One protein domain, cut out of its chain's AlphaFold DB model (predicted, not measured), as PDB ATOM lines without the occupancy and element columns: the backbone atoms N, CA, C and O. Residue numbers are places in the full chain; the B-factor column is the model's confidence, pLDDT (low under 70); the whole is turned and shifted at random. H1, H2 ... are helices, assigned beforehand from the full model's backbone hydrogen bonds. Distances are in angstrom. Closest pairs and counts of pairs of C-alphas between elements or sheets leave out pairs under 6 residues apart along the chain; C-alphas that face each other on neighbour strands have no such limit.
ATOM      1  N   ALA A 779       1.458  18.858   6.085       81.12
ATOM      2  CA  ALA A 779       2.295  18.935   7.290       81.12
ATOM      3  C   ALA A 779       2.463  17.586   8.036       81.12
ATOM      4  O   ALA A 779       3.598  17.231   8.372       81.12
ATOM      5  N   PRO A 780       1.405  16.783   8.271       84.81
ATOM      6  CA  PRO A 780       1.534  15.428   8.808       84.81
ATOM      7  C   PRO A 780       2.346  14.492   7.908       84.81
ATOM      8  O   PRO A 780       3.136  13.704   8.426       84.81
ATOM      9  N   LEU A 781       2.205  14.599   6.577       89.31
ATOM     10  CA  LEU A 781       2.970  13.779   5.629       89.31
ATOM     11  C   LEU A 781       4.479  13.984   5.796       89.31
ATOM     12  O   LEU A 781       5.230  13.013   5.769       89.31
ATOM     13  N   LEU A 782       4.915  15.224   6.032       86.81
ATOM     14  CA  LEU A 782       6.316  15.538   6.315       86.81
ATOM     15  C   LEU A 782       6.807  14.865   7.609       86.81
ATOM     16  O   LEU A 782       7.914  14.331   7.658       86.81
ATOM     17  N   GLY A 783       5.973  14.866   8.653       85.75
ATOM     18  CA  GLY A 783       6.285  14.214   9.926       85.75
ATOM     19  C   GLY A 783       6.431  12.696   9.800       85.75
ATOM     20  O   GLY A 783       7.364  12.124  10.361       85.75
ATOM     21  N   GLU A 784       5.543  12.041   9.049       90.81
ATOM     22  CA  GLU A 784       5.626  10.595   8.797       90.81
ATOM     23  C   GLU A 784       6.800  10.235   7.876       90.81
ATOM     24  O   GLU A 784       7.520   9.275   8.151       90.81
ATOM     25  N   LEU A 785       7.074  11.044   6.846       91.56
ATOM     26  CA  LEU A 785       8.242  10.863   5.980       91.56
ATOM     27  C   LEU A 785       9.555  10.930   6.780       91.56
ATOM     28  O   LEU A 785      10.428  10.083   6.599       91.56
ATOM     29  N   GLY A 786       9.666  11.873   7.723       88.00
ATOM     30  CA  GLY A 786      10.829  11.984   8.608       88.00
ATOM     31  C   GLY A 786      11.016  10.776   9.538       88.00
ATOM     32  O   GLY A 786      12.146  10.425   9.879       88.00
ATOM     33  N   LYS A 787       9.932  10.087   9.926       89.88
ATOM     34  CA  LYS A 787      10.031   8.826  10.683       89.88
ATOM     35  C   LYS A 787      10.590   7.700   9.820       89.88
ATOM     36  O   LYS A 787      11.469   6.982  10.291       89.88
ATOM     37  N   ILE A 788      10.121   7.577   8.575       91.12
ATOM     38  CA  ILE A 788      10.661   6.597   7.622       91.12
ATOM     39  C   ILE A 788      12.154   6.866   7.411       91.12
ATOM     40  O   ILE A 788      12.963   5.953   7.555       91.12
ATOM     41  N   GLU A 789      12.542   8.123   7.173       91.25
ATOM     42  CA  GLU A 789      13.944   8.521   6.988       91.25
ATOM     43  C   GLU A 789      14.844   8.124   8.179       91.25
ATOM     44  O   GLU A 789      15.957   7.607   8.005       91.25
ATOM     45  N   ALA A 790      14.350   8.318   9.407       87.69
ATOM     46  CA  ALA A 790      15.068   7.936  10.619       87.69
ATOM     47  C   ALA A 790      15.279   6.414  10.720       87.69
ATOM     48  O   ALA A 790      16.348   5.970  11.144       87.69
ATOM     49  N   VAL A 791      14.291   5.615  10.304       88.62
ATOM     50  CA  VAL A 791      14.350   4.145  10.345       88.62
ATOM     51  C   VAL A 791      15.273   3.592   9.257       88.62
ATOM     52  O   VAL A 791      16.149   2.777   9.553       88.62
ATOM     53  N   ILE A 792      15.164   4.083   8.018       89.62
ATOM     54  CA  ILE A 792      15.984   3.618   6.881       89.62
ATOM     55  C   ILE A 792      17.464   4.018   6.989       89.62
ATOM     56  O   ILE A 792      18.293   3.624   6.171       89.62
ATOM     57  N   SER A 793      17.828   4.793   8.009       84.12
ATOM     58  CA  SER A 793      19.227   5.068   8.332       84.12
ATOM     59  C   SER A 793      19.938   3.893   9.027       84.12
ATOM     60  O   SER A 793      21.166   3.915   9.137       84.12
ATOM     61  N   GLY A 794      19.201   2.871   9.483       80.31
ATOM     62  CA  GLY A 794      19.729   1.642  10.086       80.31
ATOM     63  C   GLY A 794      19.939   0.483   9.100       80.31
ATOM     64  O   GLY A 794      19.664   0.588   7.910       80.31
ATOM     65  N   HIS A 795      20.430  -0.654   9.610       83.44
ATOM     66  CA  HIS A 795      20.405  -1.919   8.865       83.44
ATOM     67  C   HIS A 795      19.023  -2.549   9.035       83.44
ATOM     68  O   HIS A 795      18.705  -2.998  10.134       83.44
ATOM     69  N   LEU A 796      18.234  -2.576   7.963       86.25
ATOM     70  CA  LEU A 796      16.907  -3.186   7.957       86.25
ATOM     71  C   LEU A 796      16.987  -4.631   7.473       86.25
ATOM     72  O   LEU A 796      17.700  -4.938   6.513       86.25
ATOM     73  N   ASN A 797      16.244  -5.524   8.122       88.44
ATOM     74  CA  ASN A 797      15.951  -6.830   7.533       88.44
ATOM     75  C   ASN A 797      14.836  -6.713   6.469       88.44
ATOM     76  O   ASN A 797      14.231  -5.656   6.296       88.44
ATOM     77  N   LEU A 798      14.584  -7.796   5.724       88.25
ATOM     78  CA  LEU A 798      13.610  -7.814   4.624       88.25
ATOM     79  C   LEU A 798      12.191  -7.432   5.080       88.25
ATOM     80  O   LEU A 798      11.513  -6.681   4.386       88.25
ATOM     81  N   ASP A 799      11.752  -7.914   6.243       86.94
ATOM     82  CA  ASP A 799      10.400  -7.651   6.746       86.94
ATOM     83  C   ASP A 799      10.247  -6.196   7.220       86.94
ATOM     84  O   ASP A 799       9.240  -5.549   6.937       86.94
ATOM     85  N   GLU A 800      11.272  -5.646   7.874       89.62
ATOM     86  CA  GLU A 800      11.323  -4.228   8.241       89.62
ATOM     87  C   GLU A 800      11.321  -3.330   6.999       89.62
ATOM     88  O   GLU A 800      10.582  -2.347   6.954       89.62
ATOM     89  N   LEU A 801      12.097  -3.683   5.966       90.94
ATOM     90  CA  LEU A 801      12.112  -2.953   4.700       90.94
ATOM     91  C   LEU A 801      10.746  -2.999   4.004       90.94
ATOM     92  O   LEU A 801      10.288  -1.972   3.510       90.94
ATOM     93  N   ASN A 802      10.080  -4.156   3.994       91.81
ATOM     94  CA  ASN A 802       8.738  -4.306   3.430       91.81
ATOM     95  C   ASN A 802       7.728  -3.361   4.082       91.81
ATOM     96  O   ASN A 802       6.933  -2.728   3.383       91.81
ATOM     97  N   GLU A 803       7.779  -3.235   5.407       90.88
ATOM     98  CA  GLU A 803       6.908  -2.321   6.141       90.88
ATOM     99  C   GLU A 803       7.221  -0.856   5.802       90.88
ATOM    100  O   GLU A 803       6.302  -0.076   5.551       90.88
ATOM    101  N   GLN A 804       8.503  -0.483   5.708       92.81
ATOM    102  CA  GLN A 804       8.893   0.877   5.317       92.81
ATOM    103  C   GLN A 804       8.495   1.214   3.873       92.81
ATOM    104  O   GLN A 804       8.004   2.312   3.616       92.81
ATOM    105  N   LEU A 805       8.648   0.277   2.930       91.38
ATOM    106  CA  LEU A 805       8.220   0.458   1.539       91.38
ATOM    107  C   LEU A 805       6.707   0.649   1.437       91.38
ATOM    108  O   LEU A 805       6.251   1.540   0.723       91.38
ATOM    109  N   LYS A 806       5.930  -0.144   2.179       92.19
ATOM    110  CA  LYS A 806       4.473  -0.012   2.229       92.19
ATOM    111  C   LYS A 806       4.049   1.354   2.768       92.19
ATOM    112  O   LYS A 806       3.280   2.051   2.111       92.19
ATOM    113  N   GLN A 807       4.599   1.760   3.913       90.62
ATOM    114  CA  GLN A 807       4.324   3.074   4.502       90.62
ATOM    115  C   GLN A 807       4.695   4.204   3.533       90.62
ATOM    116  O   GLN A 807       3.915   5.134   3.337       90.62
ATOM    117  N   PHE A 808       5.844   4.103   2.862       93.69
ATOM    118  CA  PHE A 808       6.261   5.084   1.865       93.69
ATOM    119  C   PHE A 808       5.307   5.145   0.659       93.69
ATOM    120  O   PHE A 808       4.940   6.238   0.224       93.69
ATOM    121  N   ASN A 809       4.868   3.998   0.130       89.88
ATOM    122  CA  ASN A 809       3.920   3.926  -0.987       89.88
ATOM    123  C   ASN A 809       2.557   4.543  -0.628       89.88
ATOM    124  O   ASN A 809       1.996   5.297  -1.429       89.88
ATOM    125  N   ASP A 810       2.061   4.297   0.588       88.12
ATOM    126  CA  ASP A 810       0.820   4.891   1.099       88.12
ATOM    127  C   ASP A 810       0.938   6.427   1.215       88.12
ATOM    128  O   ASP A 810       0.037   7.169   0.802       88.12
ATOM    129  N   LEU A 811       2.085   6.932   1.687       90.25
ATOM    130  CA  LEU A 811       2.361   8.373   1.742       90.25
ATOM    131  C   LEU A 811       2.482   8.989   0.336       90.25
ATOM    132  O   LEU A 811       1.909  10.049   0.078       90.25
ATOM    133  N   LYS A 812       3.164   8.314  -0.601       89.56
ATOM    134  CA  LYS A 812       3.330   8.757  -2.000       89.56
ATOM    135  C   LYS A 812       1.992   8.819  -2.744       89.56
ATOM    136  O   LYS A 812       1.737   9.771  -3.479       89.56
ATOM    137  N   SER A 813       1.110   7.842  -2.527       86.00
ATOM    138  CA  SER A 813      -0.263   7.851  -3.054       86.00
ATOM    139  C   SER A 813      -1.049   9.070  -2.554       86.00
ATOM    140  O   SER A 813      -1.687   9.779  -3.339       86.00
ATOM    141  N   THR A 814      -0.922   9.380  -1.261       86.62
ATOM    142  CA  THR A 814      -1.548  10.557  -0.640       86.62
ATOM    143  C   THR A 814      -1.009  11.873  -1.218       86.62
ATOM    144  O   THR A 814      -1.791  12.764  -1.566       86.62
ATOM    145  N   LEU A 815       0.313  11.978  -1.411       89.31
ATOM    146  CA  LEU A 815       0.972  13.129  -2.044       89.31
ATOM    147  C   LEU A 815       0.490  13.352  -3.486       89.31
ATOM    148  O   LEU A 815       0.212  14.486  -3.880       89.31
ATOM    149  N   ASN A 816       0.341  12.281  -4.270       84.94
ATOM    150  CA  ASN A 816      -0.190  12.354  -5.635       84.94
ATOM    151  C   ASN A 816      -1.635  12.879  -5.654       84.94
ATOM    152  O   ASN A 816      -1.984  13.694  -6.512       84.94
ATOM    153  N   GLY A 817      -2.457  12.471  -4.680       84.69
ATOM    154  CA  GLY A 817      -3.806  13.004  -4.486       84.69
ATOM    155  C   GLY A 817      -3.816  14.516  -4.231       84.69
ATOM    156  O   GLY A 817      -4.569  15.242  -4.884       84.69
ATOM    157  N   CYS A 818      -2.931  15.000  -3.352       86.44
ATOM    158  CA  CYS A 818      -2.763  16.434  -3.080       86.44
ATOM    159  C   CYS A 818      -2.266  17.188  -4.328       86.44
ATOM    160  O   CYS A 818      -2.768  18.262  -4.662       86.44
ATOM    161  N   THR A 819      -1.319  16.591  -5.062       86.75
ATOM    162  CA  THR A 819      -0.722  17.163  -6.280       86.75
ATOM    163  C   THR A 819      -1.761  17.425  -7.363       86.75
ATOM    164  O   THR A 819      -1.757  18.508  -7.953       86.75
ATOM    165  N   GLY A 820      -2.666  16.470  -7.609       85.06
ATOM    166  CA  GLY A 820      -3.741  16.625  -8.592       85.06
ATOM    167  C   GLY A 820      -4.631  17.829  -8.280       85.06
ATOM    168  O   GLY A 820      -4.798  18.714  -9.121       85.06
ATOM    169  N   ARG A 821      -5.095  17.924  -7.028       85.56
ATOM    170  CA  ARG A 821      -6.006  18.988  -6.582       85.56
ATOM    171  C   ARG A 821      -5.350  20.368  -6.575       85.56
ATOM    172  O   ARG A 821      -5.922  21.318  -7.107       85.56
ATOM    173  N   ILE A 822      -4.132  20.490  -6.039       87.19
ATOM    174  CA  ILE A 822      -3.395  21.767  -6.008       87.19
ATOM    175  C   ILE A 822      -3.073  22.235  -7.436       87.19
ATOM    176  O   ILE A 822      -3.253  23.412  -7.753       87.19
ATOM    177  N   SER A 823      -2.668  21.325  -8.330       81.75
ATOM    178  CA  SER A 823      -2.379  21.651  -9.736       81.75
ATOM    179  C   SER A 823      -3.627  22.096 -10.500       81.75
ATOM    180  O   SER A 823      -3.566  23.029 -11.306       81.75
ATOM    181  N   PHE A 824      -4.776  21.468 -10.232       83.81
ATOM    182  CA  PHE A 824      -6.057  21.882 -10.796       83.81
ATOM    183  C   PHE A 824      -6.432  23.307 -10.355       83.81
ATOM    184  O   PHE A 824      -6.786  24.141 -11.190       83.81
ATOM    185  N   ILE A 825      -6.284  23.631  -9.066       84.75
ATOM    186  CA  ILE A 825      -6.557  24.981  -8.545       84.75
ATOM    187  C   ILE A 825      -5.582  26.004  -9.150       84.75
ATOM    188  O   ILE A 825      -6.002  27.073  -9.603       84.75
ATOM    189  N   ALA A 826      -4.296  25.659  -9.249       81.81
ATOM    190  CA  ALA A 826      -3.268  26.508  -9.848       81.81
ATOM    191  C   ALA A 826      -3.540  26.853 -11.321       81.81
ATOM    192  O   ALA A 826      -3.262  27.973 -11.749       81.81
ATOM    193  N   LYS A 827      -4.133  25.929 -12.090       81.44
ATOM    194  CA  LYS A 827      -4.535  26.162 -13.488       81.44
ATOM    195  C   LYS A 827      -5.563  27.293 -13.623       81.44
ATOM    196  O   LYS A 827      -5.562  27.993 -14.634       81.44
ATOM    197  N   HIS A 828      -6.427  27.477 -12.624       79.31
ATOM    198  CA  HIS A 828      -7.519  28.454 -12.659       79.31
ATOM    199  C   HIS A 828      -7.226  29.739 -11.864       79.31
ATOM    200  O   HIS A 828      -7.676  30.813 -12.266       79.31
ATOM    201  N   LYS A 829      -6.465  29.665 -10.761       84.56
ATOM    202  CA  LYS A 829      -6.067  30.816  -9.923       84.56
ATOM    203  C   LYS A 829      -4.610  30.660  -9.428       84.56
ATOM    204  O   LYS A 829      -4.387  30.377  -8.250       84.56
ATOM    205  N   PRO A 830      -3.601  30.879 -10.292       78.94
ATOM    206  CA  PRO A 830      -2.198  30.562  -9.997       78.94
ATOM    207  C   PRO A 830      -1.613  31.327  -8.800       78.94
ATOM    208  O   PRO A 830      -0.861  30.746  -8.029       78.94
ATOM    209  N   ILE A 831      -2.004  32.593  -8.599       77.62
ATOM    210  CA  ILE A 831      -1.544  33.421  -7.464       77.62
ATOM    211  C   ILE A 831      -2.032  32.848  -6.122       77.62
ATOM    212  O   ILE A 831      -1.346  32.934  -5.113       77.62
ATOM    213  N   LEU A 832      -3.219  32.234  -6.104       82.56
ATOM    214  CA  LEU A 832      -3.813  31.691  -4.884       82.56
ATOM    215  C   LEU A 832      -3.139  30.400  -4.423       82.56
ATOM    216  O   LEU A 832      -2.999  30.156  -3.230       82.56
ATOM    217  N   ALA A 833      -2.744  29.577  -5.392       87.00
ATOM    218  CA  ALA A 833      -2.103  28.294  -5.157       87.00
ATOM    219  C   ALA A 833      -0.585  28.415  -4.961       87.00
ATOM    220  O   ALA A 833       0.056  27.401  -4.722       87.00
ATOM    221  N   GLU A 834       0.001  29.614  -5.067       84.56
ATOM    222  CA  GLU A 834       1.458  29.815  -5.088       84.56
ATOM    223  C   GLU A 834       2.156  29.227  -3.852       84.56
ATOM    224  O   GLU A 834       3.122  28.480  -3.994       84.56
ATOM    225  N   GLN A 835       1.625  29.485  -2.651       83.69
ATOM    226  CA  GLN A 835       2.181  28.947  -1.406       83.69
ATOM    227  C   GLN A 835       2.022  27.421  -1.317       83.69
ATOM    228  O   GLN A 835       2.993  26.723  -1.054       83.69
ATOM    229  N   ALA A 836       0.835  26.887  -1.617       85.50
ATOM    230  CA  ALA A 836       0.593  25.443  -1.595       85.50
ATOM    231  C   ALA A 836       1.413  24.694  -2.659       85.50
ATOM    232  O   ALA A 836       1.853  23.575  -2.423       85.50
ATOM    233  N   LEU A 837       1.662  25.311  -3.821       85.56
ATOM    234  CA  LEU A 837       2.580  24.799  -4.836       85.56
ATOM    235  C   LEU A 837       4.027  24.808  -4.338       85.56
ATOM    236  O   LEU A 837       4.760  23.867  -4.630       85.56
ATOM    237  N   ALA A 838       4.445  25.843  -3.605       85.06
ATOM    238  CA  ALA A 838       5.772  25.902  -3.000       85.06
ATOM    239  C   ALA A 838       5.946  24.830  -1.909       85.06
ATOM    240  O   ALA A 838       6.963  24.135  -1.904       85.06
ATOM    241  N   ASP A 839       4.942  24.637  -1.051       85.44
ATOM    242  CA  ASP A 839       4.945  23.620   0.007       85.44
ATOM    243  C   ASP A 839       4.890  22.200  -0.577       85.44
ATOM    244  O   ASP A 839       5.667  21.332  -0.175       85.44
ATOM    245  N   LEU A 840       4.054  21.976  -1.596       88.50
ATOM    246  CA  LEU A 840       3.997  20.721  -2.344       88.50
ATOM    247  C   LEU A 840       5.325  20.424  -3.047       88.50
ATOM    248  O   LEU A 840       5.798  19.289  -3.016       88.50
ATOM    249  N   LYS A 841       5.938  21.433  -3.675       88.19
ATOM    250  CA  LYS A 841       7.244  21.302  -4.322       88.19
ATOM    251  C   LYS A 841       8.324  20.942  -3.302       88.19
ATOM    252  O   LYS A 841       9.054  19.990  -3.542       88.19
ATOM    253  N   ASN A 842       8.382  21.635  -2.164       88.50
ATOM    254  CA  ASN A 842       9.317  21.329  -1.080       88.50
ATOM    255  C   ASN A 842       9.118  19.898  -0.549       88.50
ATOM    256  O   ASN A 842      10.083  19.155  -0.405       88.50
ATOM    257  N   LEU A 843       7.873  19.466  -0.319       88.62
ATOM    258  CA  LEU A 843       7.597  18.102   0.133       88.62
ATOM    259  C   LEU A 843       7.984  17.065  -0.934       88.62
ATOM    260  O   LEU A 843       8.612  16.063  -0.611       88.62
ATOM    261  N   THR A 844       7.688  17.325  -2.210       88.81
ATOM    262  CA  THR A 844       8.080  16.453  -3.333       88.81
ATOM    263  C   THR A 844       9.603  16.336  -3.436       88.81
ATOM    264  O   THR A 844      10.127  15.238  -3.607       88.81
ATOM    265  N   GLU A 845      10.324  17.445  -3.249       89.56
ATOM    266  CA  GLU A 845      11.790  17.471  -3.181       89.56
ATOM    267  C   GLU A 845      12.341  16.668  -1.987       89.56
ATOM    268  O   GLU A 845      13.451  16.155  -2.084       89.56
ATOM    269  N   GLN A 846      11.585  16.501  -0.894       89.25
ATOM    270  CA  GLN A 846      11.978  15.671   0.257       89.25
ATOM    271  C   GLN A 846      11.616  14.186   0.117       89.25
ATOM    272  O   GLN A 846      12.301  13.336   0.688       89.25
ATOM    273  N   PHE A 847      10.595  13.839  -0.669       91.38
ATOM    274  CA  PHE A 847      10.308  12.440  -1.011       91.38
ATOM    275  C   PHE A 847      11.417  11.823  -1.870       91.38
ATOM    276  O   PHE A 847      11.681  10.626  -1.755       91.38
ATOM    277  N   GLU A 848      12.076  12.625  -2.709       91.00
ATOM    278  CA  GLU A 848      13.079  12.142  -3.660       91.00
ATOM    279  C   GLU A 848      14.319  11.522  -2.971       91.00
ATOM    280  O   GLU A 848      14.654  10.382  -3.297       91.00
ATOM    281  N   PRO A 849      14.962  12.155  -1.963       89.38
ATOM    282  CA  PRO A 849      16.043  11.537  -1.191       89.38
ATOM    283  C   PRO A 849      15.641  10.237  -0.486       89.38
ATOM    284  O   PRO A 849      16.423   9.287  -0.463       89.38
ATOM    285  N   VAL A 850      14.432  10.178   0.082       91.06
ATOM    286  CA  VAL A 850      13.936   8.987   0.794       91.06
ATOM    287  C   VAL A 850      13.664   7.851  -0.192       91.06
ATOM    288  O   VAL A 850      14.082   6.722   0.051       91.06
ATOM    289  N   SER A 851      13.044   8.158  -1.337       92.12
ATOM    290  CA  SER A 851      12.858   7.227  -2.457       92.12
ATOM    291  C   SER A 851      14.199   6.684  -2.949       92.12
ATOM    292  O   SER A 851      14.386   5.471  -3.023       92.12
ATOM    293  N   LEU A 852      15.165   7.569  -3.228       90.88
ATOM    294  CA  LEU A 852      16.508   7.195  -3.668       90.88
ATOM    295  C   LEU A 852      17.175   6.257  -2.658       90.88
ATOM    296  O   LEU A 852      17.692   5.215  -3.043       90.88
ATOM    297  N   ARG A 853      17.098   6.572  -1.365       90.31
ATOM    298  CA  ARG A 853      17.704   5.753  -0.314       90.31
ATOM    299  C   ARG A 853      17.011   4.405  -0.128       90.31
ATOM    300  O   ARG A 853      17.689   3.403   0.081       90.31
ATOM    301  N   LEU A 854      15.684   4.347  -0.238       90.31
ATOM    302  CA  LEU A 854      14.945   3.082  -0.270       90.31
ATOM    303  C   LEU A 854      15.371   2.219  -1.467       90.31
ATOM    304  O   LEU A 854      15.525   1.010  -1.303       90.31
ATOM    305  N   ASN A 855      15.633   2.824  -2.633       88.44
ATOM    306  CA  ASN A 855      16.194   2.114  -3.786       88.44
ATOM    307  C   ASN A 855      17.619   1.624  -3.525       88.44
ATOM    308  O   ASN A 855      17.907   0.469  -3.799       88.44
ATOM    309  N   GLU A 856      18.491   2.444  -2.935       90.62
ATOM    310  CA  GLU A 856      19.853   2.025  -2.572       90.62
ATOM    311  C   GLU A 856      19.849   0.847  -1.584       90.62
ATOM    312  O   GLU A 856      20.646  -0.083  -1.716       90.62
ATOM    313  N   ILE A 857      18.937   0.857  -0.605       89.50
ATOM    314  CA  ILE A 857      18.763  -0.247   0.350       89.50
ATOM    315  C   ILE A 857      18.221  -1.488  -0.361       89.50
ATOM    316  O   ILE A 857      18.722  -2.587  -0.121       89.50
ATOM    317  N   ALA A 858      17.234  -1.329  -1.246       88.81
ATOM    318  CA  ALA A 858      16.705  -2.415  -2.063       88.81
ATOM    319  C   ALA A 858      17.794  -3.026  -2.961       88.81
ATOM    320  O   ALA A 858      17.939  -4.243  -2.988       88.81
ATOM    321  N   ASP A 859      18.624  -2.213  -3.610       87.75
ATOM    322  CA  ASP A 859      19.743  -2.666  -4.438       87.75
ATOM    323  C   ASP A 859      20.811  -3.385  -3.607       87.75
ATOM    324  O   ASP A 859      21.303  -4.449  -3.994       87.75
ATOM    325  N   ALA A 860      21.151  -2.853  -2.429       88.50
ATOM    326  CA  ALA A 860      22.069  -3.508  -1.501       88.50
ATOM    327  C   ALA A 860      21.517  -4.862  -1.019       88.50
ATOM    328  O   ALA A 860      22.264  -5.840  -0.908       88.50
ATOM    329  N   LEU A 861      20.207  -4.939  -0.777       88.62
ATOM    330  CA  LEU A 861      19.515  -6.167  -0.413       88.62
ATOM    331  C   LEU A 861      19.513  -7.168  -1.568       88.62
ATOM    332  O   LEU A 861      19.865  -8.324  -1.349       88.62
ATOM    333  N   LEU A 862      19.209  -6.735  -2.793       88.31
ATOM    334  CA  LEU A 862      19.281  -7.562  -3.998       88.31
ATOM    335  C   LEU A 862      20.699  -8.081  -4.233       88.31
ATOM    336  O   LEU A 862      20.875  -9.256  -4.546       88.31
ATOM    337  N   ALA A 863      21.725  -7.261  -4.006       87.50
ATOM    338  CA  ALA A 863      23.118  -7.692  -4.067       87.50
ATOM    339  C   ALA A 863      23.457  -8.714  -2.964       87.50
ATOM    340  O   ALA A 863      24.167  -9.692  -3.219       87.50
ATOM    341  N   SER A 864      22.930  -8.533  -1.747       85.75
ATOM    342  CA  SER A 864      23.083  -9.504  -0.655       85.75
ATOM    343  C   SER A 864      22.382 -10.824  -0.967       85.75
ATOM    344  O   SER A 864      22.991 -11.885  -0.824       85.75
ATOM    345  N   MET A 865      21.140 -10.769  -1.451       85.31
ATOM    346  CA  MET A 865      20.389 -11.925  -1.930       85.31
ATOM    347  C   MET A 865      21.147 -12.623  -3.048       85.31
ATOM    348  O   MET A 865      21.325 -13.835  -2.996       85.31
ATOM    349  N   HIS A 866      21.682 -11.860  -4.005       83.88
ATOM    350  CA  HIS A 866      22.501 -12.406  -5.072       83.88
ATOM    351  C   HIS A 866      23.681 -13.175  -4.509       83.88
ATOM    352  O   HIS A 866      23.901 -14.299  -4.927       83.88
ATOM    353  N   LYS A 867      24.390 -12.623  -3.520       82.69
ATOM    354  CA  LYS A 867      25.539 -13.267  -2.872       82.69
ATOM    355  C   LYS A 867      25.163 -14.515  -2.060       82.69
ATOM    356  O   LYS A 867      25.940 -15.467  -2.032       82.69
ATOM    357  N   GLN A 868      24.015 -14.515  -1.380       81.38
ATOM    358  CA  GLN A 868      23.618 -15.564  -0.424       81.38
ATOM    359  C   GLN A 868      22.763 -16.684  -1.049       81.38
ATOM    360  O   GLN A 868      22.835 -17.838  -0.616       81.38
ATOM    361  N   LEU A 869      21.990 -16.369  -2.087       77.88
ATOM    362  CA  LEU A 869      21.098 -17.261  -2.838       77.88
ATOM    363  C   LEU A 869      21.544 -17.354  -4.306       77.88
ATOM    364  O   LEU A 869      20.760 -17.221  -5.245       77.88
ATOM    365  N   THR A 870      22.841 -17.583  -4.504       77.69
ATOM    366  CA  THR A 870      23.448 -17.799  -5.822       77.69
ATOM    367  C   THR A 870      23.099 -19.176  -6.404       77.69
ATOM    368  O   THR A 870      22.728 -20.120  -5.699       77.69
ATOM    369  N   ALA A 871      23.387 -19.349  -7.699       74.31
ATOM    370  CA  ALA A 871      23.589 -20.671  -8.293       74.31
ATOM    371  C   ALA A 871      24.644 -21.508  -7.535       74.31
ATOM    372  O   ALA A 871      24.522 -22.730  -7.502       74.31
ATOM    373  N   GLN A 872      25.615 -20.864  -6.870       79.81
ATOM    374  CA  GLN A 872      26.598 -21.534  -6.019       79.81
ATOM    375  C   GLN A 872      25.932 -22.219  -4.823       79.81
ATOM    376  O   GLN A 872      26.245 -23.368  -4.577       79.81
ATOM    377  N   THR A 873      24.954 -21.606  -4.143       84.25
ATOM    378  CA  THR A 873      24.209 -22.265  -3.046       84.25
ATOM    379  C   THR A 873      23.515 -23.540  -3.518       84.25
ATOM    380  O   THR A 873      23.538 -24.573  -2.848       84.25
ATOM    381  N   LYS A 874      22.904 -23.483  -4.704       83.69
ATOM    382  CA  LYS A 874      22.300 -24.657  -5.334       83.69
ATOM    383  C   LYS A 874      23.366 -25.717  -5.626       83.69
ATOM    384  O   LYS A 874      23.169 -26.880  -5.296       83.69
ATOM    385  N   GLU A 875      24.488 -25.320  -6.217       86.69
ATOM    386  CA  GLU A 875      25.595 -26.218  -6.542       86.69
ATOM    387  C   GLU A 875      26.259 -26.825  -5.296       86.69
ATOM    388  O   GLU A 875      26.517 -28.024  -5.282       86.69
ATOM    389  N   ASP A 876      26.461 -26.052  -4.232       88.81
ATOM    390  CA  ASP A 876      27.011 -26.498  -2.951       88.81
ATOM    391  C   ASP A 876      26.102 -27.556  -2.318       88.81
ATOM    392  O   ASP A 876      26.583 -28.607  -1.897       88.81
ATOM    393  N   LEU A 877      24.778 -27.346  -2.337       90.56
ATOM    394  CA  LEU A 877      23.801 -28.333  -1.866       90.56
ATOM    395  C   LEU A 877      23.733 -29.586  -2.751       90.56
ATOM    396  O   LEU A 877      23.526 -30.682  -2.228       90.56
ATOM    397  N   TYR A 878      23.922 -29.460  -4.068       88.06
ATOM    398  CA  TYR A 878      24.023 -30.627  -4.955       88.06
ATOM    399  C   TYR A 878      25.324 -31.399  -4.761       88.06
ATOM    400  O   TYR A 878      25.306 -32.619  -4.839       88.06
ATOM    401  N   ARG A 879      26.433 -30.707  -4.481       90.19
ATOM    402  CA  ARG A 879      27.728 -31.317  -4.151       90.19
ATOM    403  C   ARG A 879      27.754 -31.911  -2.744       90.19
ATOM    404  O   ARG A 879      28.651 -32.693  -2.432       90.19
ATOM    405  N   LEU A 880      26.795 -31.548  -1.891       91.38
ATOM    406  CA  LEU A 880      26.628 -32.095  -0.551       91.38
ATOM    407  C   LEU A 880      26.043 -33.515  -0.619       91.38
ATOM    408  O   LEU A 880      24.900 -33.768  -0.238       91.38
ATOM    409  N   ASP A 881      26.812 -34.457  -1.143       90.75
ATOM    410  CA  ASP A 881      26.443 -35.867  -1.145       90.75
ATOM    411  C   ASP A 881      26.833 -36.514   0.164       90.75
ATOM    412  O   ASP A 881      27.938 -36.302   0.653       90.75
ATOM    413  N   PHE A 882      25.909 -37.273   0.740       91.12
ATOM    414  CA  PHE A 882      26.180 -38.046   1.935       91.12
ATOM    415  C   PHE A 882      26.625 -39.454   1.541       91.12
ATOM    416  O   PHE A 882      26.063 -40.055   0.623       91.12
ATOM    417  N   ASP A 883      27.615 -39.986   2.244       92.00
ATOM    418  CA  ASP A 883      28.098 -41.352   2.101       92.00
ATOM    419  C   ASP A 883      28.389 -41.995   3.471       92.00
ATOM    420  O   ASP A 883      28.145 -41.418   4.532       92.00
ATOM    421  N   ALA A 884      28.906 -43.226   3.461       86.94
ATOM    422  CA  ALA A 884      29.241 -43.939   4.693       86.94
ATOM    423  C   ALA A 884      30.372 -43.270   5.503       86.94
ATOM    424  O   ALA A 884      30.438 -43.452   6.718       86.94
ATOM    425  N   ASN A 885      31.254 -42.484   4.875       89.31
ATOM    426  CA  ASN A 885      32.313 -41.754   5.577       89.31
ATOM    427  C   ASN A 885      31.760 -40.559   6.355       89.31
ATOM    428  O   ASN A 885      32.404 -40.098   7.298       89.31
ATOM    429  N   ASP A 886      30.573 -40.063   6.010       91.06
ATOM    430  CA  ASP A 886      29.906 -39.009   6.778       91.06
ATOM    431  C   ASP A 886      29.369 -39.490   8.115       91.06
ATOM    432  O   ASP A 886      28.986 -38.690   8.956       91.06
ATOM    433  N   GLU A 887      29.408 -40.793   8.373       88.75
ATOM    434  CA  GLU A 887      29.190 -41.315   9.712       88.75
ATOM    435  C   GLU A 887      30.359 -41.032  10.655       88.75
ATOM    436  O   GLU A 887      30.216 -41.194  11.868       88.75
ATOM    437  N   VAL A 888      31.509 -40.594  10.150       92.75
ATOM    438  CA  VAL A 888      32.570 -40.054  10.999       92.75
ATOM    439  C   VAL A 888      32.077 -38.729  11.586       92.75
ATOM    440  O   VAL A 888      31.686 -37.830  10.844       92.75
ATOM    441  N   ILE A 889      32.113 -38.590  12.921       87.00
ATOM    442  CA  ILE A 889      31.550 -37.424  13.642       87.00
ATOM    443  C   ILE A 889      32.023 -36.088  13.044       87.00
ATOM    444  O   ILE A 889      31.249 -35.135  12.958       87.00
ATOM    445  N   GLU A 890      33.294 -36.008  12.659       89.94
ATOM    446  CA  GLU A 890      33.899 -34.807  12.081       89.94
ATOM    447  C   GLU A 890      33.344 -34.482  10.686       89.94
ATOM    448  O   GLU A 890      32.925 -33.349  10.449       89.94
ATOM    449  N   ASN A 891      33.243 -35.479   9.802       92.38
ATOM    450  CA  ASN A 891      32.683 -35.311   8.457       92.38
ATOM    451  C   ASN A 891      31.212 -34.879   8.515       92.38
ATOM    452  O   ASN A 891      30.831 -33.906   7.859       92.38
ATOM    453  N   TYR A 892      30.416 -35.523   9.380       93.00
ATOM    454  CA  TYR A 892      29.036 -35.118   9.648       93.00
ATOM    455  C   TYR A 892      28.946 -33.651  10.078       93.00
ATOM    456  O   TYR A 892      28.167 -32.891   9.512       93.00
ATOM    457  N   ARG A 893      29.751 -33.231  11.066       91.12
ATOM    458  CA  ARG A 893      29.735 -31.848  11.579       91.12
ATOM    459  C   ARG A 893      30.070 -30.830  10.497       91.12
ATOM    460  O   ARG A 893      29.421 -29.789  10.439       91.12
ATOM    461  N   ASN A 894      31.033 -31.139   9.631       91.00
ATOM    462  CA  ASN A 894      31.407 -30.263   8.524       91.00
ATOM    463  C   ASN A 894      30.243 -30.084   7.537       91.00
ATOM    464  O   ASN A 894      29.922 -28.955   7.169       91.00
ATOM    465  N   LYS A 895      29.555 -31.169   7.155       93.94
ATOM    466  CA  LYS A 895      28.386 -31.093   6.259       93.94
ATOM    467  C   LYS A 895      27.165 -30.466   6.932       93.94
ATOM    468  O   LYS A 895      26.456 -29.688   6.298       93.94
ATOM    469  N   GLN A 896      26.957 -30.728   8.221       92.75
ATOM    470  CA  GLN A 896      25.902 -30.092   9.007       92.75
ATOM    471  C   GLN A 896      26.101 -28.577   9.082       92.75
ATOM    472  O   GLN A 896      25.144 -27.838   8.902       92.75
ATOM    473  N   HIS A 897      27.336 -28.105   9.267       90.56
ATOM    474  CA  HIS A 897      27.639 -26.675   9.255       90.56
ATOM    475  C   HIS A 897      27.289 -26.019   7.908       90.56
ATOM    476  O   HIS A 897      26.749 -24.915   7.883       90.56
ATOM    477  N   VAL A 898      27.555 -26.698   6.785       90.88
ATOM    478  CA  VAL A 898      27.149 -26.221   5.448       90.88
ATOM    479  C   VAL A 898      25.622 -26.141   5.341       90.88
ATOM    480  O   VAL A 898      25.092 -25.130   4.880       90.88
ATOM    481  N   LEU A 899      24.898 -27.155   5.827       92.88
ATOM    482  CA  LEU A 899      23.432 -27.125   5.878       92.88
ATOM    483  C   LEU A 899      22.905 -26.000   6.776       92.88
ATOM    484  O   LEU A 899      21.998 -25.286   6.363       92.88
ATOM    485  N   ASP A 900      23.475 -25.794   7.961       89.00
ATOM    486  CA  ASP A 900      23.050 -24.746   8.895       89.00
ATOM    487  C   ASP A 900      23.288 -23.340   8.319       89.00
ATOM    488  O   ASP A 900      22.434 -22.461   8.454       89.00
ATOM    489  N   LEU A 901      24.399 -23.136   7.602       88.62
ATOM    490  CA  LEU A 901      24.669 -21.893   6.875       88.62
ATOM    491  C   LEU A 901      23.591 -21.621   5.815       88.62
ATOM    492  O   LEU A 901      23.028 -20.525   5.762       88.62
ATOM    493  N   HIS A 902      23.263 -22.621   4.991       89.44
ATOM    494  CA  HIS A 902      22.221 -22.478   3.972       89.44
ATOM    495  C   HIS A 902      20.819 -22.355   4.571       89.44
ATOM    496  O   HIS A 902      19.987 -21.642   4.015       89.44
ATOM    497  N   LYS A 903      20.566 -22.980   5.724       90.56
ATOM    498  CA  LYS A 903      19.323 -22.842   6.481       90.56
ATOM    499  C   LYS A 903      19.089 -21.385   6.869       90.56
ATOM    500  O   LYS A 903      18.027 -20.849   6.567       90.56
ATOM    501  N   THR A 904      20.083 -20.733   7.476       85.19
ATOM    502  CA  THR A 904      19.998 -19.310   7.838       85.19
ATOM    503  C   THR A 904      19.735 -18.440   6.608       85.19
ATOM    504  O   THR A 904      18.827 -17.612   6.642       85.19
ATOM    505  N   ASN A 905      20.445 -18.680   5.498       83.25
ATOM    506  CA  ASN A 905      20.230 -17.931   4.255       83.25
ATOM    507  C   ASN A 905      18.815 -18.141   3.683       83.25
ATOM    508  O   ASN A 905      18.194 -17.188   3.230       83.25
ATOM    509  N   LEU A 906      18.283 -19.367   3.711       86.12
ATOM    510  CA  LEU A 906      16.939 -19.667   3.201       86.12
ATOM    511  C   LEU A 906      15.826 -19.071   4.073       86.12
ATOM    512  O   LEU A 906      14.801 -18.664   3.529       86.12
ATOM    513  N   PHE A 907      16.012 -19.007   5.397       84.38
ATOM    514  CA  PHE A 907      15.031 -18.409   6.311       84.38
ATOM    515  C   PHE A 907      15.040 -16.882   6.296       84.38
ATOM    516  O   PHE A 907      13.990 -16.283   6.499       84.38
ATOM    517  N   GLN A 908      16.191 -16.256   6.039       83.88
ATOM    518  CA  GLN A 908      16.297 -14.797   5.963       83.88
ATOM    519  C   GLN A 908      15.456 -14.197   4.820       83.88
ATOM    520  O   GLN A 908      15.008 -13.058   4.924       83.88
ATOM    521  N   PHE A 909      15.222 -14.956   3.746       86.81
ATOM    522  CA  PHE A 909      14.485 -14.501   2.566       86.81
ATOM    523  C   PHE A 909      13.296 -15.411   2.289       86.81
ATOM    524  O   PHE A 909      13.300 -16.126   1.297       86.81
ATOM    525  N   SER A 910      12.300 -15.460   3.174       87.31
ATOM    526  CA  SER A 910      11.147 -16.344   2.960       87.31
ATOM    527  C   SER A 910      10.429 -16.036   1.624       87.31
ATOM    528  O   SER A 910      10.407 -14.873   1.211       87.31
ATOM    529  N   PRO A 911       9.821 -17.034   0.947       84.88
ATOM    530  CA  PRO A 911       9.097 -16.794  -0.305       84.88
ATOM    531  C   PRO A 911       8.002 -15.730  -0.163       84.88
ATOM    532  O   PRO A 911       7.838 -14.896  -1.052       84.88
ATOM    533  N   ASP A 912       7.308 -15.724   0.978       85.56
ATOM    534  CA  ASP A 912       6.237 -14.774   1.281       85.56
ATOM    535  C   ASP A 912       6.796 -13.356   1.465       85.56
ATOM    536  O   ASP A 912       6.307 -12.411   0.847       85.56
ATOM    537  N   SER A 913       7.877 -13.204   2.241       88.25
ATOM    538  CA  SER A 913       8.548 -11.912   2.439       88.25
ATOM    539  C   SER A 913       9.112 -11.356   1.126       88.25
ATOM    540  O   SER A 913       9.068 -10.148   0.901       88.25
ATOM    541  N   LEU A 914       9.616 -12.220   0.235       88.44
ATOM    542  CA  LEU A 914      10.085 -11.820  -1.095       88.44
ATOM    543  C   LEU A 914       8.945 -11.404  -2.022       88.44
ATOM    544  O   LEU A 914       9.130 -10.486  -2.816       88.44
ATOM    545  N   GLN A 915       7.779 -12.048  -1.928       89.81
ATOM    546  CA  GLN A 915       6.609 -11.630  -2.697       89.81
ATOM    547  C   GLN A 915       6.118 -10.253  -2.251       89.81
ATOM    548  O   GLN A 915       5.895  -9.385  -3.090       89.81
ATOM    549  N   VAL A 916       6.024 -10.024  -0.936       90.75
ATOM    550  CA  VAL A 916       5.672  -8.704  -0.392       90.75
ATOM    551  C   VAL A 916       6.682  -7.654  -0.856       90.75
ATOM    552  O   VAL A 916       6.278  -6.586  -1.307       90.75
ATOM    553  N   PHE A 917       7.977  -7.973  -0.823       93.12
ATOM    554  CA  PHE A 917       9.019  -7.078  -1.322       93.12
ATOM    555  C   PHE A 917       8.851  -6.754  -2.801       93.12
ATOM    556  O   PHE A 917       8.886  -5.584  -3.170       93.12
ATOM    557  N   GLN A 918       8.601  -7.762  -3.640       92.19
ATOM    558  CA  GLN A 918       8.345  -7.565  -5.066       92.19
ATOM    559  C   GLN A 918       7.150  -6.635  -5.299       92.19
ATOM    560  O   GLN A 918       7.245  -5.688  -6.078       92.19
ATOM    561  N   ASP A 919       6.039  -6.874  -4.602       90.81
ATOM    562  CA  ASP A 919       4.807  -6.106  -4.767       90.81
ATOM    563  C   ASP A 919       4.992  -4.645  -4.328       90.81
ATOM    564  O   ASP A 919       4.580  -3.725  -5.039       90.81
ATOM    565  N   GLN A 920       5.651  -4.418  -3.187       92.75
ATOM    566  CA  GLN A 920       5.910  -3.075  -2.660       92.75
ATOM    567  C   GLN A 920       6.960  -2.321  -3.481       92.75
ATOM    568  O   GLN A 920       6.789  -1.137  -3.780       92.75
ATOM    569  N   PHE A 921       8.026  -2.998  -3.907       91.12
ATOM    570  CA  PHE A 921       9.065  -2.391  -4.733       91.12
ATOM    571  C   PHE A 921       8.540  -2.032  -6.130       91.12
ATOM    572  O   PHE A 921       8.888  -0.989  -6.685       91.12
ATOM    573  N   LYS A 922       7.629  -2.840  -6.688       90.69
ATOM    574  CA  LYS A 922       6.959  -2.553  -7.967       90.69
ATOM    575  C   LYS A 922       6.045  -1.336  -7.908       90.69
ATOM    576  O   LYS A 922       5.921  -0.634  -8.908       90.69
ATOM    577  N   GLN A 923       5.435  -1.060  -6.757       89.69
ATOM    578  CA  GLN A 923       4.689   0.181  -6.531       89.69
ATOM    579  C   GLN A 923       5.618   1.393  -6.384       89.69
ATOM    580  O   GLN A 923       5.315   2.458  -6.925       89.69
ATOM    581  N   LEU A 924       6.760   1.225  -5.707       89.25
ATOM    582  CA  LEU A 924       7.748   2.289  -5.532       89.25
ATOM    583  C   LEU A 924       8.342   2.728  -6.879       89.25
ATOM    584  O   LEU A 924       8.339   3.926  -7.185       89.25
ATOM    585  N   ASN A 925       8.815   1.752  -7.665       88.12
ATOM    586  CA  ASN A 925       9.510   1.939  -8.936       88.12
ATOM    587  C   ASN A 925       9.091   0.893  -9.991       88.12
ATOM    588  O   ASN A 925       9.782  -0.108 -10.219       88.12
ATOM    589  N   PRO A 926       7.970   1.122 -10.697       87.06
ATOM    590  CA  PRO A 926       7.487   0.200 -11.726       87.06
ATOM    591  C   PRO A 926       8.398   0.135 -12.965       87.06
ATOM    592  O   PRO A 926       8.343  -0.843 -13.706       87.06
ATOM    593  N   GLU A 927       9.240   1.149 -13.188       84.81
ATOM    594  CA  GLU A 927      10.119   1.253 -14.363       84.81
ATOM    595  C   GLU A 927      11.395   0.397 -14.256       84.81
ATOM    596  O   GLU A 927      12.022   0.099 -15.273       84.81
ATOM    597  N   LEU A 928      11.762  -0.062 -13.052       86.56
ATOM    598  CA  LEU A 928      12.934  -0.916 -12.810       86.56
ATOM    599  C   LEU A 928      12.647  -2.390 -13.142       86.56
ATOM    600  O   LEU A 928      12.732  -3.269 -12.285       86.56
ATOM    601  N   ILE A 929      12.311  -2.664 -14.404       84.19
ATOM    602  CA  ILE A 929      11.979  -4.009 -14.909       84.19
ATOM    603  C   ILE A 929      13.070  -5.028 -14.541       84.19
ATOM    604  O   ILE A 929      12.754  -6.117 -14.063       84.19
ATOM    605  N   ASP A 930      14.344  -4.647 -14.666       84.88
ATOM    606  CA  ASP A 930      15.488  -5.518 -14.369       84.88
ATOM    607  C   ASP A 930      15.530  -5.982 -12.902       84.88
ATOM    608  O   ASP A 930      15.913  -7.119 -12.627       84.88
ATOM    609  N   ALA A 931      15.130  -5.132 -11.951       85.06
ATOM    610  CA  ALA A 931      15.092  -5.486 -10.531       85.06
ATOM    611  C   ALA A 931      13.929  -6.443 -10.227       85.06
ATOM    612  O   ALA A 931      14.103  -7.425  -9.505       85.06
ATOM    613  N   HIS A 932      12.764  -6.218 -10.845       86.19
ATOM    614  CA  HIS A 932      11.601  -7.105 -10.714       86.19
ATOM    615  C   HIS A 932      11.883  -8.501 -11.269       86.19
ATOM    616  O   HIS A 932      11.557  -9.494 -10.617       86.19
ATOM    617  N   GLU A 933      12.543  -8.581 -12.429       87.38
ATOM    618  CA  GLU A 933      13.005  -9.850 -12.997       87.38
ATOM    619  C   GLU A 933      14.031 -10.545 -12.094       87.38
ATOM    620  O   GLU A 933      14.020 -11.770 -11.973       87.38
ATOM    621  N   GLN A 934      14.931  -9.791 -11.452       87.75
ATOM    622  CA  GLN A 934      15.892 -10.363 -10.508       87.75
ATOM    623  C   GLN A 934      15.195 -10.979  -9.290       87.75
ATOM    624  O   GLN A 934      15.516 -12.115  -8.937       87.75
ATOM    625  N   ILE A 935      14.217 -10.289  -8.691       88.44
ATOM    626  CA  ILE A 935      13.428 -10.813  -7.560       88.44
ATOM    627  C   ILE A 935      12.692 -12.095  -7.959       88.44
ATOM    628  O   ILE A 935      12.774 -13.097  -7.246       88.44
ATOM    629  N   GLU A 936      12.045 -12.108  -9.127       87.62
ATOM    630  CA  GLU A 936      11.343 -13.293  -9.628       87.62
ATOM    631  C   GLU A 936      12.309 -14.468  -9.847       87.62
ATOM    632  O   GLU A 936      12.049 -15.598  -9.419       87.62
ATOM    633  N   ARG A 937      13.482 -14.210 -10.444       87.44
ATOM    634  CA  ARG A 937      14.535 -15.227 -10.580       87.44
ATOM    635  C   ARG A 937      14.963 -15.754  -9.212       87.44
ATOM    636  O   ARG A 937      15.154 -16.964  -9.093       87.44
ATOM    637  N   PHE A 938      15.092 -14.914  -8.183       87.75
ATOM    638  CA  PHE A 938      15.426 -15.372  -6.829       87.75
ATOM    639  C   PHE A 938      14.346 -16.267  -6.227       87.75
ATOM    640  O   PHE A 938      14.681 -17.329  -5.703       87.75
ATOM    641  N   GLN A 939      13.070 -15.903  -6.357       88.31
ATOM    642  CA  GLN A 939      11.959 -16.736  -5.893       88.31
ATOM    643  C   GLN A 939      11.971 -18.111  -6.579       88.31
ATOM    644  O   GLN A 939      11.880 -19.140  -5.907       88.31
ATOM    645  N   GLN A 940      12.176 -18.153  -7.901       87.44
ATOM    646  CA  GLN A 940      12.293 -19.406  -8.654       87.44
ATOM    647  C   GLN A 940      13.499 -20.244  -8.193       87.44
ATOM    648  O   GLN A 940      13.391 -21.462  -8.028       87.44
ATOM    649  N   HIS A 941      14.651 -19.609  -7.946       86.06
ATOM    650  CA  HIS A 941      15.836 -20.298  -7.426       86.06
ATOM    651  C   HIS A 941      15.584 -20.870  -6.031       86.06
ATOM    652  O   HIS A 941      15.913 -22.029  -5.779       86.06
ATOM    653  N   GLN A 942      14.963 -20.097  -5.144       88.06
ATOM    654  CA  GLN A 942      14.623 -20.547  -3.803       88.06
ATOM    655  C   GLN A 942      13.652 -21.732  -3.841       88.06
ATOM    656  O   GLN A 942      13.918 -22.752  -3.205       88.06
ATOM    657  N   GLN A 943      12.585 -21.651  -4.642       87.62
ATOM    658  CA  GLN A 943      11.631 -22.748  -4.833       87.62
ATOM    659  C   GLN A 943      12.308 -24.029  -5.342       87.62
ATOM    660  O   GLN A 943      11.928 -25.126  -4.938       87.62
ATOM    661  N   ALA A 944      13.343 -23.910  -6.179       87.50
ATOM    662  CA  ALA A 944      14.128 -25.055  -6.636       87.50
ATOM    663  C   ALA A 944      15.092 -25.607  -5.564       87.50
ATOM    664  O   ALA A 944      15.365 -26.807  -5.549       87.50
ATOM    665  N   ILE A 945      15.623 -24.754  -4.682       89.81
ATOM    666  CA  ILE A 945      16.600 -25.127  -3.644       89.81
ATOM    667  C   ILE A 945      15.926 -25.780  -2.431       89.81
ATOM    668  O   ILE A 945      16.441 -26.771  -1.914       89.81
TER     669      ILE A 945
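This is residues 779 to 945 of the 1243 residues of the protein "Ankyrin repeat protein" of Legionella quinlivanii (UniProt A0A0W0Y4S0). The domain is a long, slender rod of helices that run roughly along its axis: the hairpin of H2 and H3 makes one end, with H1 packed on both, and the hairpin of H7 and H8 packs partway along, H7 on H2 and H8 on H3. At the other end H4, beyond H3, leads out to the short H5 at the tip, and H6 folds back from there toward H7. The printed part has 167 residues, with eight named helices, H1 to H8 in order, and no named strand; the class is all helix. The whole is loose, with a radius of gyration of the C-alphas of 22.5 A, and spans 84 by 27 by 19 A.

H1 is residues 779 to 791, beginning with C-alpha 779 at (2.295, 18.935, 7.290). H2, residues 798 to 828, is 45.4 A long from first to last C-alpha. H3, residues 834 to 868, is the longest helix at 50.7 A. H4 is residues 871 to 879, and H5, residues 884 to 887, has C-alpha 884 at (29.241, -43.939, 4.693). H6, residues 889 to 908, is 28.3 A long, and H7 is residues 911 to 924. H8, residues 929 to 945, is 24.4 A long and ends with C-alpha 945 at (16.600, -25.127, -3.644).

H1, H2, H3, H7 and H8 form an up and down bundle, each helix running against the one before it in the chain. H2 and H3 touch as a hairpin, at a shallow tilt of 26 degrees, with the closest C-alphas, Ile 822 and Leu 837, 6.8 A apart. H1 touches H2, its C-alpha 788 being 6.4 A from that of Gln 804, and touches H3, with the C-alphas of Glu 789 and Val 850 6.2 A apart. With residues 798 to 809 alone, H2 touches H7; the closest C-alphas, Asn 802 and Phe 917, are 5.5 A apart. H7 and H8 touch as a hairpin, opposite ways at a shallow tilt of 3 degrees, closest at the C-alphas of Pro 911 and Gln 939, 6.3 A apart. With residues 862 to 866 alone, H3 touches H8, at a shallow tilt of 34 degrees, only just short of steep; the closest C-alphas, Leu 862 and Ile 935, are 7.6 A apart. H3 and H4 meet only through their link. H4 and H6 are close but not clearly touching, with the C-alphas of Thr 873 and His 902 7.3 A apart, and so are H5 and H6, with those of Asp 886 and Tyr 892 4.9 A apart. Each O i to N i+4 pair is within hydrogen-bond range in H1, H4, H6, H7 and H8, against 26 of 27 in H2 and 29 of 31 in H3; H5 is too short for such a pair.

The two C-alphas farthest apart, those of Ile 831 and Ala 884, are 84.1 A apart. The printed part has no cut and no long link; the link from H1 to H2 is short and the others are tight. The mean pLDDT of the printed part is 87.7, and no printed residue is under 70.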